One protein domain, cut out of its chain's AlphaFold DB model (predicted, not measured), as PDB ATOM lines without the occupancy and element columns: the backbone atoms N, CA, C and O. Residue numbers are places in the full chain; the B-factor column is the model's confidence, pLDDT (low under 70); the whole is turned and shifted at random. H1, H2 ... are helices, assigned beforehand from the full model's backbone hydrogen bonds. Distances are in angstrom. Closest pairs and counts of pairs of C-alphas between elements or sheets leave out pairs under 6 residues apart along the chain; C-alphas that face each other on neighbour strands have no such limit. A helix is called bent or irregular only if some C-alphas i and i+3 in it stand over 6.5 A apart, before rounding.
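AT A GLANCE: This is residues 566 to 631 of the 642 residues of the protein "Tape measure protein" of Acinetobacter baumannii (UniProt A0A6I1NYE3). Three helices, H1, H2 and H3, gather on one side of this domain, and a 20-residue loop, residues 604 to 623, runs out from them and folds back on the way to a short fourth helix, H4, on the other side. H1 and H2 run the same way with a steep angle between them, H3 folds back and touches both, and H4 is apart from the other three. The printed part has 66 residues with four named helices, in the order H1, H2, H3, H4, and no named strand; its class is all helix. It is compact, with a radius of gyration of the C-alphas of 12.2 A, and it spans 30 by 29 by 17 A.

HOW THE PARTS SIT: Begin at Leu 566, where H1, residues 566 to 578, starts, and go on over a tight link of 2 residues to H2, residues 581 to 587. These two are close but not clearly touching: their closest C-alphas, those of Ala 576 and Ala 582, are 7.2 A apart. They run the same way at a steep tilt of 45 degrees. A short link of 6 residues then brings you to H3, residues 594 to 603. H2 and H3 form a helical hairpin, opposite ways at a steep tilt of 41 degrees; they touch, with the C-alphas of Phe 581 and Leu 595 closest at 6.3 A. H3 touches H1 too, with the C-alphas of Ala 576 and Ser 596 closest at 6.2 A. Those two run opposite ways at a steep tilt of 52 degrees. After a long link comes H4, residues 624 to 629, which is apart from H1, H2 and H3. In H1, H2, H3 and H4 every O i to N i+4 pair of the backbone is within hydrogen-bond range.

IN THESE COORDINATES: Find C-alpha 566 at (43.796, -40.688, 157.912); from there H1 runs 18.1 A to C-alpha 578 at (44.610, -23.941, 151.220). H2 is 9.8 A from C-alpha 581 to C-alpha 587, and H3 is 14.0 A from C-alpha 594 to C-alpha 603. Look for H4 from C-alpha 624 to C-alpha 629 at (20.643, -19.839, 143.744), a length of 8.7 A. None of the helices is bent.

THE WHOLE: The C-alphas of Leu 566 and Gln 629 are the two farthest apart in the domain, at 34.2 A. The printed part has no cut. Its long link is residues 604 to 623, whose C-alphas lie 4 to 19 A from the mean of all C-alphas. The mean pLDDT of the printed part is 91.1, and no printed residue is under 70.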
ATOM      1  N   LEU A 566      42.722 -41.669 157.721       79.19
ATOM      2  CA  LEU A 566      43.796 -40.688 157.912       79.19
ATOM      3  C   LEU A 566      44.095 -39.895 156.634       79.19
ATOM      4  O   LEU A 566      44.221 -38.674 156.686       79.19
ATOM      5  N   ASN A 567      44.135 -40.557 155.475       83.69
ATOM      6  CA  ASN A 567      44.336 -39.889 154.187       83.69
ATOM      7  C   ASN A 567      43.180 -38.938 153.832       83.69
ATOM      8  O   ASN A 567      43.413 -37.892 153.227       83.69
ATOM      9  N   VAL A 568      41.939 -39.287 154.188       86.50
ATOM     10  CA  VAL A 568      40.771 -38.402 154.031       86.50
ATOM     11  C   VAL A 568      40.903 -37.183 154.942       86.50
ATOM     12  O   VAL A 568      40.798 -36.058 154.457       86.50
ATOM     13  N   ASN A 569      41.222 -37.383 156.223       83.31
ATOM     14  CA  ASN A 569      41.407 -36.291 157.180       83.31
ATOM     15  C   ASN A 569      42.529 -35.339 156.743       83.31
ATOM     16  O   ASN A 569      42.344 -34.125 156.754       83.31
ATOM     17  N   ALA A 570      43.660 -35.876 156.275       85.31
ATOM     18  CA  ALA A 570      44.771 -35.079 155.758       85.31
ATOM     19  C   ALA A 570      44.371 -34.239 154.532       85.31
ATOM     20  O   ALA A 570      44.754 -33.076 154.435       85.31
ATOM     21  N   LYS A 571      43.563 -34.791 153.613       88.31
ATOM     22  CA  LYS A 571      43.041 -34.044 152.454       88.31
ATOM     23  C   LYS A 571      42.096 -32.919 152.866       88.31
ATOM     24  O   LYS A 571      42.213 -31.820 152.333       88.31
ATOM     25  N   VAL A 572      41.191 -33.181 153.810       89.62
ATOM     26  CA  VAL A 572      40.272 -32.164 154.341       89.62
ATOM     27  C   VAL A 572      41.059 -31.030 154.996       89.62
ATOM     28  O   VAL A 572      40.816 -29.876 154.670       89.62
ATOM     29  N   LEU A 573      42.047 -31.347 155.839       87.25
ATOM     30  CA  LEU A 573      42.908 -30.348 156.482       87.25
ATOM     31  C   LEU A 573      43.727 -29.540 155.466       87.25
ATOM     32  O   LEU A 573      43.814 -28.319 155.576       87.25
ATOM     33  N   ALA A 574      44.293 -30.202 154.453       88.56
ATOM     34  CA  ALA A 574      45.041 -29.533 153.392       88.56
ATOM     35  C   ALA A 574      44.156 -28.564 152.593       88.56
ATOM     36  O   ALA A 574      44.572 -27.442 152.314       88.56
ATOM     37  N   ASN A 575      42.926 -28.966 152.264       90.50
ATOM     38  CA  ASN A 575      41.958 -28.092 151.605       90.50
ATOM     39  C   ASN A 575      41.523 -26.945 152.524       90.50
ATOM     40  O   ASN A 575      41.516 -25.798 152.088       90.50
ATOM     41  N   ALA A 576      41.231 -27.226 153.795       90.25
ATOM     42  CA  ALA A 576      40.829 -26.216 154.766       90.25
ATOM     43  C   ALA A 576      41.894 -25.124 154.934       90.25
ATOM     44  O   ALA A 576      41.565 -23.940 154.953       90.25
ATOM     45  N   SER A 577      43.172 -25.514 154.984       90.81
ATOM     46  CA  SER A 577      44.296 -24.576 155.011       90.81
ATOM     47  C   SER A 577      44.452 -23.826 153.687       90.81
ATOM     48  O   SER A 577      44.570 -22.604 153.688       90.81
ATOM     49  N   LYS A 578      44.412 -24.532 152.551       92.06
ATOM     50  CA  LYS A 578      44.610 -23.941 151.220       92.06
ATOM     51  C   LYS A 578      43.532 -22.923 150.846       92.06
ATOM     52  O   LYS A 578      43.835 -21.951 150.162       92.06
ATOM     53  N   PHE A 579      42.292 -23.172 151.250       91.62
ATOM     54  CA  PHE A 579      41.128 -22.362 150.890       91.62
ATOM     55  C   PHE A 579      40.611 -21.501 152.052       91.62
ATOM     56  O   PHE A 579      39.553 -20.894 151.929       91.62
ATOM     57  N   GLY A 580      41.352 -21.421 153.164       91.69
ATOM     58  CA  GLY A 580      41.071 -20.482 154.252       91.69
ATOM     59  C   GLY A 580      39.756 -20.739 154.991       91.69
ATOM     60  O   GLY A 580      39.075 -19.790 155.370       91.69
ATOM     61  N   PHE A 581      39.377 -22.004 155.211       95.12
ATOM     62  CA  PHE A 581      38.092 -22.345 155.843       95.12
ATOM     63  C   PHE A 581      37.920 -21.685 157.216       95.12
ATOM     64  O   PHE A 581      36.848 -21.174 157.506       95.12
ATOM     65  N   ALA A 582      38.976 -21.634 158.033       91.25
ATOM     66  CA  ALA A 582      38.923 -21.009 159.354       91.25
ATOM     67  C   ALA A 582      38.650 -19.493 159.284       91.25
ATOM     68  O   ALA A 582      37.894 -18.953 160.095       91.25
ATOM     69  N   ASP A 583      39.227 -18.808 158.293       93.50
ATOM     70  CA  ASP A 583      39.014 -17.375 158.088       93.50
ATOM     71  C   ASP A 583      37.579 -17.099 157.622       93.50
ATOM     72  O   ASP A 583      36.943 -16.150 158.086       93.50
ATOM     73  N   LEU A 584      37.043 -17.960 156.747       93.31
ATOM     74  CA  LEU A 584      35.650 -17.905 156.300       93.31
ATOM     75  C   LEU A 584      34.684 -18.174 157.459       93.31
ATOM     76  O   LEU A 584      33.759 -17.395 157.678       93.31
ATOM     77  N   GLU A 585      34.925 -19.221 158.247       94.44
ATOM     78  CA  GLU A 585      34.126 -19.545 159.431       94.44
ATOM     79  C   GLU A 585      34.095 -18.372 160.418       94.44
ATOM     80  O   GLU A 585      33.018 -17.949 160.834       94.44
ATOM     81  N   SER A 586      35.252 -17.772 160.717       94.56
ATOM     82  CA  SER A 586      35.355 -16.590 161.580       94.56
ATOM     83  C   SER A 586      34.587 -15.388 161.012       94.56
ATOM     84  O   SER A 586      33.765 -14.779 161.706       94.56
ATOM     85  N   LYS A 587      34.779 -15.082 159.721       95.19
ATOM     86  CA  LYS A 587      34.109 -13.974 159.022       95.19
ATOM     87  C   LYS A 587      32.585 -14.095 159.062       95.19
ATOM     88  O   LYS A 587      31.899 -13.088 159.240       95.19
ATOM     89  N   TYR A 588      32.061 -15.310 158.909       93.31
ATOM     90  CA  TYR A 588      30.623 -15.588 158.891       93.31
ATOM     91  C   TYR A 588      30.068 -16.061 160.244       93.31
ATOM     92  O   TYR A 588      28.889 -16.403 160.326       93.31
ATOM     93  N   LYS A 589      30.873 -16.012 161.317       94.62
ATOM     94  CA  LYS A 589      30.504 -16.424 162.686       94.62
ATOM     95  C   LYS A 589      30.012 -17.875 162.781       94.62
ATOM     96  O   LYS A 589      29.137 -18.188 163.589       94.62
ATOM     97  N   LEU A 590      30.570 -18.757 161.957       93.69
ATOM     98  CA  LEU A 590      30.346 -20.194 162.045       93.69
ATOM     99  C   LEU A 590      31.238 -20.795 163.143       93.69
ATOM    100  O   LEU A 590      32.348 -20.305 163.368       93.69
ATOM    101  N   PRO A 591      30.798 -21.868 163.825       95.19
ATOM    102  CA  PRO A 591      31.669 -22.615 164.723       95.19
ATOM    103  C   PRO A 591      32.928 -23.110 163.999       95.19
ATOM    104  O   PRO A 591      32.860 -23.552 162.849       95.19
ATOM    105  N   SER A 592      34.068 -23.069 164.687       91.25
ATOM    106  CA  SER A 592      35.346 -23.534 164.138       91.25
ATOM    107  C   SER A 592      35.263 -24.998 163.695       91.25
ATOM    108  O   SER A 592      34.787 -25.855 164.442       91.25
ATOM    109  N   GLY A 593      35.717 -25.278 162.473       86.62
ATOM    110  CA  GLY A 593      35.733 -26.605 161.866       86.62
ATOM    111  C   GLY A 593      34.436 -27.017 161.162       86.62
ATOM    112  O   GLY A 593      34.378 -28.134 160.644       86.62
ATOM    113  N   THR A 594      33.417 -26.155 161.101       91.88
ATOM    114  CA  THR A 594      32.133 -26.446 160.438       91.88
ATOM    115  C   THR A 594      32.304 -26.796 158.957       91.88
ATOM    116  O   THR A 594      31.825 -27.839 158.513       91.88
ATOM    117  N   LEU A 595      33.026 -25.984 158.182       92.62
ATOM    118  CA  LEU A 595      33.265 -26.225 156.756       92.62
ATOM    119  C   LEU A 595      34.134 -27.466 156.544       92.62
ATOM    120  O   LEU A 595      33.891 -28.244 155.626       92.62
ATOM    121  N   SER A 596      35.103 -27.714 157.428       92.50
ATOM    122  CA  SER A 596      35.918 -28.936 157.382       92.50
ATOM    123  C   SER A 596      35.078 -30.192 157.642       92.50
ATOM    124  O   SER A 596      35.237 -31.194 156.943       92.50
ATOM    125  N   ALA A 597      34.155 -30.134 158.606       89.19
ATOM    126  CA  ALA A 597      33.244 -31.229 158.923       89.19
ATOM    127  C   ALA A 597      32.278 -31.511 157.765       89.19
ATOM    128  O   ALA A 597      32.148 -32.662 157.351       89.19
ATOM    129  N   ILE A 598      31.665 -30.476 157.181       92.25
ATOM    130  CA  ILE A 598      30.775 -30.637 156.023       92.25
ATOM    131  C   ILE A 598      31.569 -31.168 154.823       92.25
ATOM    132  O   ILE A 598      31.168 -32.150 154.209       92.25
ATOM    133  N   HIS A 599      32.748 -30.619 154.531       92.62
ATOM    134  CA  HIS A 599      33.593 -31.095 153.433       92.62
ATOM    135  C   HIS A 599      34.005 -32.572 153.594       92.62
ATOM    136  O   HIS A 599      34.091 -33.324 152.614       92.62
ATOM    137  N   MET A 600      34.240 -33.005 154.836       91.50
ATOM    138  CA  MET A 600      34.517 -34.397 155.182       91.50
ATOM    139  C   MET A 600      33.297 -35.301 154.965       91.50
ATOM    140  O   MET A 600      33.446 -36.365 154.362       91.50
ATOM    141  N   ILE A 601      32.119 -34.880 155.426       90.44
ATOM    142  CA  ILE A 601      30.866 -35.641 155.319       90.44
ATOM    143  C   ILE A 601      30.430 -35.761 153.857       90.44
ATOM    144  O   ILE A 601      30.171 -36.865 153.381       90.44
ATOM    145  N   GLU A 602      30.424 -34.645 153.132       91.69
ATOM    146  CA  GLU A 602      29.859 -34.555 151.787       91.69
ATOM    147  C   GLU A 602      30.759 -35.197 150.728       91.69
ATOM    148  O   GLU A 602      30.292 -35.884 149.823       91.69
ATOM    149  N   SER A 603      32.078 -35.009 150.823       91.94
ATOM    150  CA  SER A 603      32.987 -35.411 149.739       91.94
ATOM    151  C   SER A 603      34.200 -36.218 150.177       91.94
ATOM    152  O   SER A 603      35.016 -36.598 149.331       91.94
ATOM    153  N   LYS A 604      34.363 -36.473 151.482       90.31
ATOM    154  CA  LYS A 604      35.575 -37.090 152.047       90.31
ATOM    155  C   LYS A 604      36.850 -36.349 151.616       90.31
ATOM    156  O   LYS A 604      37.868 -36.969 151.298       90.31
ATOM    157  N   GLY A 605      36.783 -35.018 151.557       87.25
ATOM    158  CA  GLY A 605      37.912 -34.171 151.168       87.25
ATOM    159  C   GLY A 605      38.165 -34.069 149.658       87.25
ATOM    160  O   GLY A 605      39.195 -33.534 149.244       87.25
ATOM    161  N   ASN A 606      37.287 -34.611 148.808       91.50
ATOM    162  CA  ASN A 606      37.439 -34.537 147.358       91.50
ATOM    163  C   ASN A 606      36.698 -33.322 146.782       91.50
ATOM    164  O   ASN A 606      35.498 -33.371 146.525       91.50
ATOM    165  N   ALA A 607      37.445 -32.261 146.478       88.50
ATOM    166  CA  ALA A 607      36.932 -31.031 145.867       88.50
ATOM    167  C   ALA A 607      36.141 -31.244 144.561       88.50
ATOM    168  O   ALA A 607      35.295 -30.425 144.221       88.50
ATOM    169  N   LYS A 608      36.387 -32.346 143.839       91.69
ATOM    170  CA  LYS A 608      35.741 -32.673 142.557       91.69
ATOM    171  C   LYS A 608      34.802 -33.881 142.652       91.69
ATOM    172  O   LYS A 608      34.567 -34.553 141.651       91.69
ATOM    173  N   ALA A 609      34.324 -34.220 143.850       92.62
ATOM    174  CA  ALA A 609      33.412 -35.346 144.030       92.62
ATOM    175  C   ALA A 609      32.127 -35.169 143.204       92.62
ATOM    176  O   ALA A 609      31.616 -34.060 143.069       92.62
ATOM    177  N   TYR A 610      31.593 -36.267 142.674       94.19
ATOM    178  CA  TYR A 610      30.348 -36.280 141.909       94.19
ATOM    179  C   TYR A 610      29.483 -37.460 142.350       94.19
ATOM    180  O   TYR A 610      29.920 -38.611 142.264       94.19
ATOM    181  N   ASN A 611      28.269 -37.172 142.814       91.62
ATOM    182  CA  ASN A 611      27.269 -38.176 143.149       91.62
ATOM    183  C   ASN A 611      26.355 -38.403 141.938       91.62
ATOM    184  O   ASN A 611      25.631 -37.507 141.507       91.62
ATOM    185  N   LYS A 612      26.393 -39.621 141.393       89.69
ATOM    186  CA  LYS A 612      25.636 -39.996 140.192       89.69
ATOM    187  C   LYS A 612      24.130 -40.104 140.429       89.69
ATOM    188  O   LYS A 612      23.374 -39.958 139.479       89.69
ATOM    189  N   GLU A 613      23.705 -40.380 141.660       90.06
ATOM    190  CA  GLU A 613      22.293 -40.585 142.003       90.06
ATOM    191  C   GLU A 613      21.566 -39.253 142.181       90.06
ATOM    192  O   GLU A 613      20.438 -39.092 141.730       90.06
ATOM    193  N   THR A 614      22.228 -38.279 142.808       90.88
ATOM    194  CA  THR A 614      21.627 -36.970 143.105       90.88
ATOM    195  C   THR A 614      22.061 -35.871 142.135       90.88
ATOM    196  O   THR A 614      21.427 -34.823 142.070       90.88
ATOM    197  N   GLY A 615      23.150 -36.068 141.383       90.75
ATOM    198  CA  GLY A 615      23.766 -35.030 140.548       90.75
ATOM    199  C   GLY A 615      24.545 -33.972 141.344       90.75
ATOM    200  O   GLY A 615      24.995 -32.964 140.777       90.75
ATOM    201  N   ALA A 616      24.712 -34.182 142.653       93.56
ATOM    202  CA  ALA A 616      25.491 -33.321 143.527       93.56
ATOM    203  C   ALA A 616      26.977 -33.347 143.145       93.56
ATOM    204  O   ALA A 616      27.536 -34.386 142.790       93.56
ATOM    205  N   THR A 617      27.617 -32.179 143.140       93.62
ATOM    206  CA  THR A 617      28.987 -32.010 142.633       93.62
ATOM    207  C   THR A 617      29.795 -31.120 143.568       93.62
ATOM    208  O   THR A 617      29.256 -30.175 144.139       93.62
ATOM    209  N   GLY A 618      31.090 -31.398 143.700       91.44
ATOM    210  CA  GLY A 618      32.017 -30.563 144.451       91.44
ATOM    211  C   GLY A 618      32.360 -31.069 145.838       91.44
ATOM    212  O   GLY A 618      31.788 -32.040 146.334       91.44
ATOM    213  N   GLY A 619      33.268 -30.356 146.502       91.69
ATOM    214  CA  GLY A 619      33.672 -30.674 147.871       91.69
ATOM    215  C   GLY A 619      32.558 -30.550 148.914       91.69
ATOM    216  O   GLY A 619      32.652 -31.184 149.962       91.69
ATOM    217  N   PHE A 620      31.510 -29.781 148.622       94.19
ATOM    218  CA  PHE A 620      30.326 -29.611 149.474       94.19
ATOM    219  C   PHE A 620      29.053 -30.190 148.839       94.19
ATOM    220  O   PHE A 620      27.958 -29.928 149.315       94.19
ATOM    221  N   GLN A 621      29.198 -30.957 147.749       94.12
ATOM    222  CA  GLN A 621      28.095 -31.662 147.083       94.12
ATOM    223  C   GLN A 621      26.886 -30.765 146.743       94.12
ATOM    224  O   GLN A 621      25.732 -31.100 146.995       94.12
ATOM    225  N   PHE A 622      27.127 -29.635 146.074       94.25
ATOM    226  CA  PHE A 622      26.042 -28.769 145.611       94.25
ATOM    227  C   PHE A 622      25.252 -29.398 144.452       94.25
ATOM    228  O   PHE A 622      25.811 -29.843 143.437       94.25
ATOM    229  N   LEU A 623      23.922 -29.345 144.547       94.19
ATOM    230  CA  LEU A 623      23.029 -29.540 143.403       94.19
ATOM    231  C   LEU A 623      23.090 -28.327 142.469       94.19
ATOM    232  O   LEU A 623      23.355 -27.207 142.899       94.19
ATOM    233  N   GLU A 624      22.827 -28.538 141.180       91.38
ATOM    234  CA  GLU A 624      22.939 -27.477 140.171       91.38
ATOM    235  C   GLU A 624      22.006 -26.289 140.456       91.38
ATOM    236  O   GLU A 624      22.417 -25.137 140.337       91.38
ATOM    237  N   GLY A 625      20.765 -26.563 140.877       92.12
ATOM    238  CA  GLY A 625      19.798 -25.523 141.240       92.12
ATOM    239  C   GLY A 625      20.251 -24.697 142.446       92.12
ATOM    240  O   GLY A 625      20.244 -23.469 142.390       92.12
ATOM    241  N   THR A 626      20.722 -25.365 143.500       91.25
ATOM    242  CA  THR A 626      21.225 -24.722 144.724       91.25
ATOM    243  C   THR A 626      22.471 -23.884 144.443       91.25
ATOM    244  O   THR A 626      22.554 -22.742 144.880       91.25
ATOM    245  N   ALA A 627      23.412 -24.405 143.650       91.81
ATOM    246  CA  ALA A 627      24.603 -23.664 143.242       91.81
ATOM    247  C   ALA A 627      24.239 -22.358 142.519       91.81
ATOM    248  O   ALA A 627      24.754 -21.298 142.867       91.81
ATOM    249  N   LYS A 628      23.289 -22.411 141.574       92.62
ATOM    250  CA  LYS A 628      22.794 -21.217 140.869       92.62
ATOM    251  C   LYS A 628      22.141 -20.217 141.822       92.62
ATOM    252  O   LYS A 628      22.415 -19.026 141.709       92.62
ATOM    253  N   GLN A 629      21.321 -20.691 142.762       93.56
ATOM    254  CA  GLN A 629      20.643 -19.839 143.744       93.56
ATOM    255  C   GLN A 629      21.631 -19.050 144.614       93.56
ATOM    256  O   GLN A 629      21.403 -17.872 144.875       93.56
ATOM    257  N   TYR A 630      22.728 -19.682 145.036       89.56
ATOM    258  CA  TYR A 630      23.740 -19.063 145.899       89.56
ATOM    259  C   TYR A 630      24.941 -18.482 145.133       89.56
ATOM    260  O   TYR A 630      25.907 -18.036 145.744       89.56
ATOM    261  N   GLY A 631      24.889 -18.440 143.796       90.06
ATOM    262  CA  GLY A 631      25.922 -17.808 142.970       90.06
ATOM    263  C   GLY A 631      27.223 -18.608 142.806       90.06
ATOM    264  O   GLY A 631      28.235 -18.040 142.387       90.06
TER     265      GLY A 631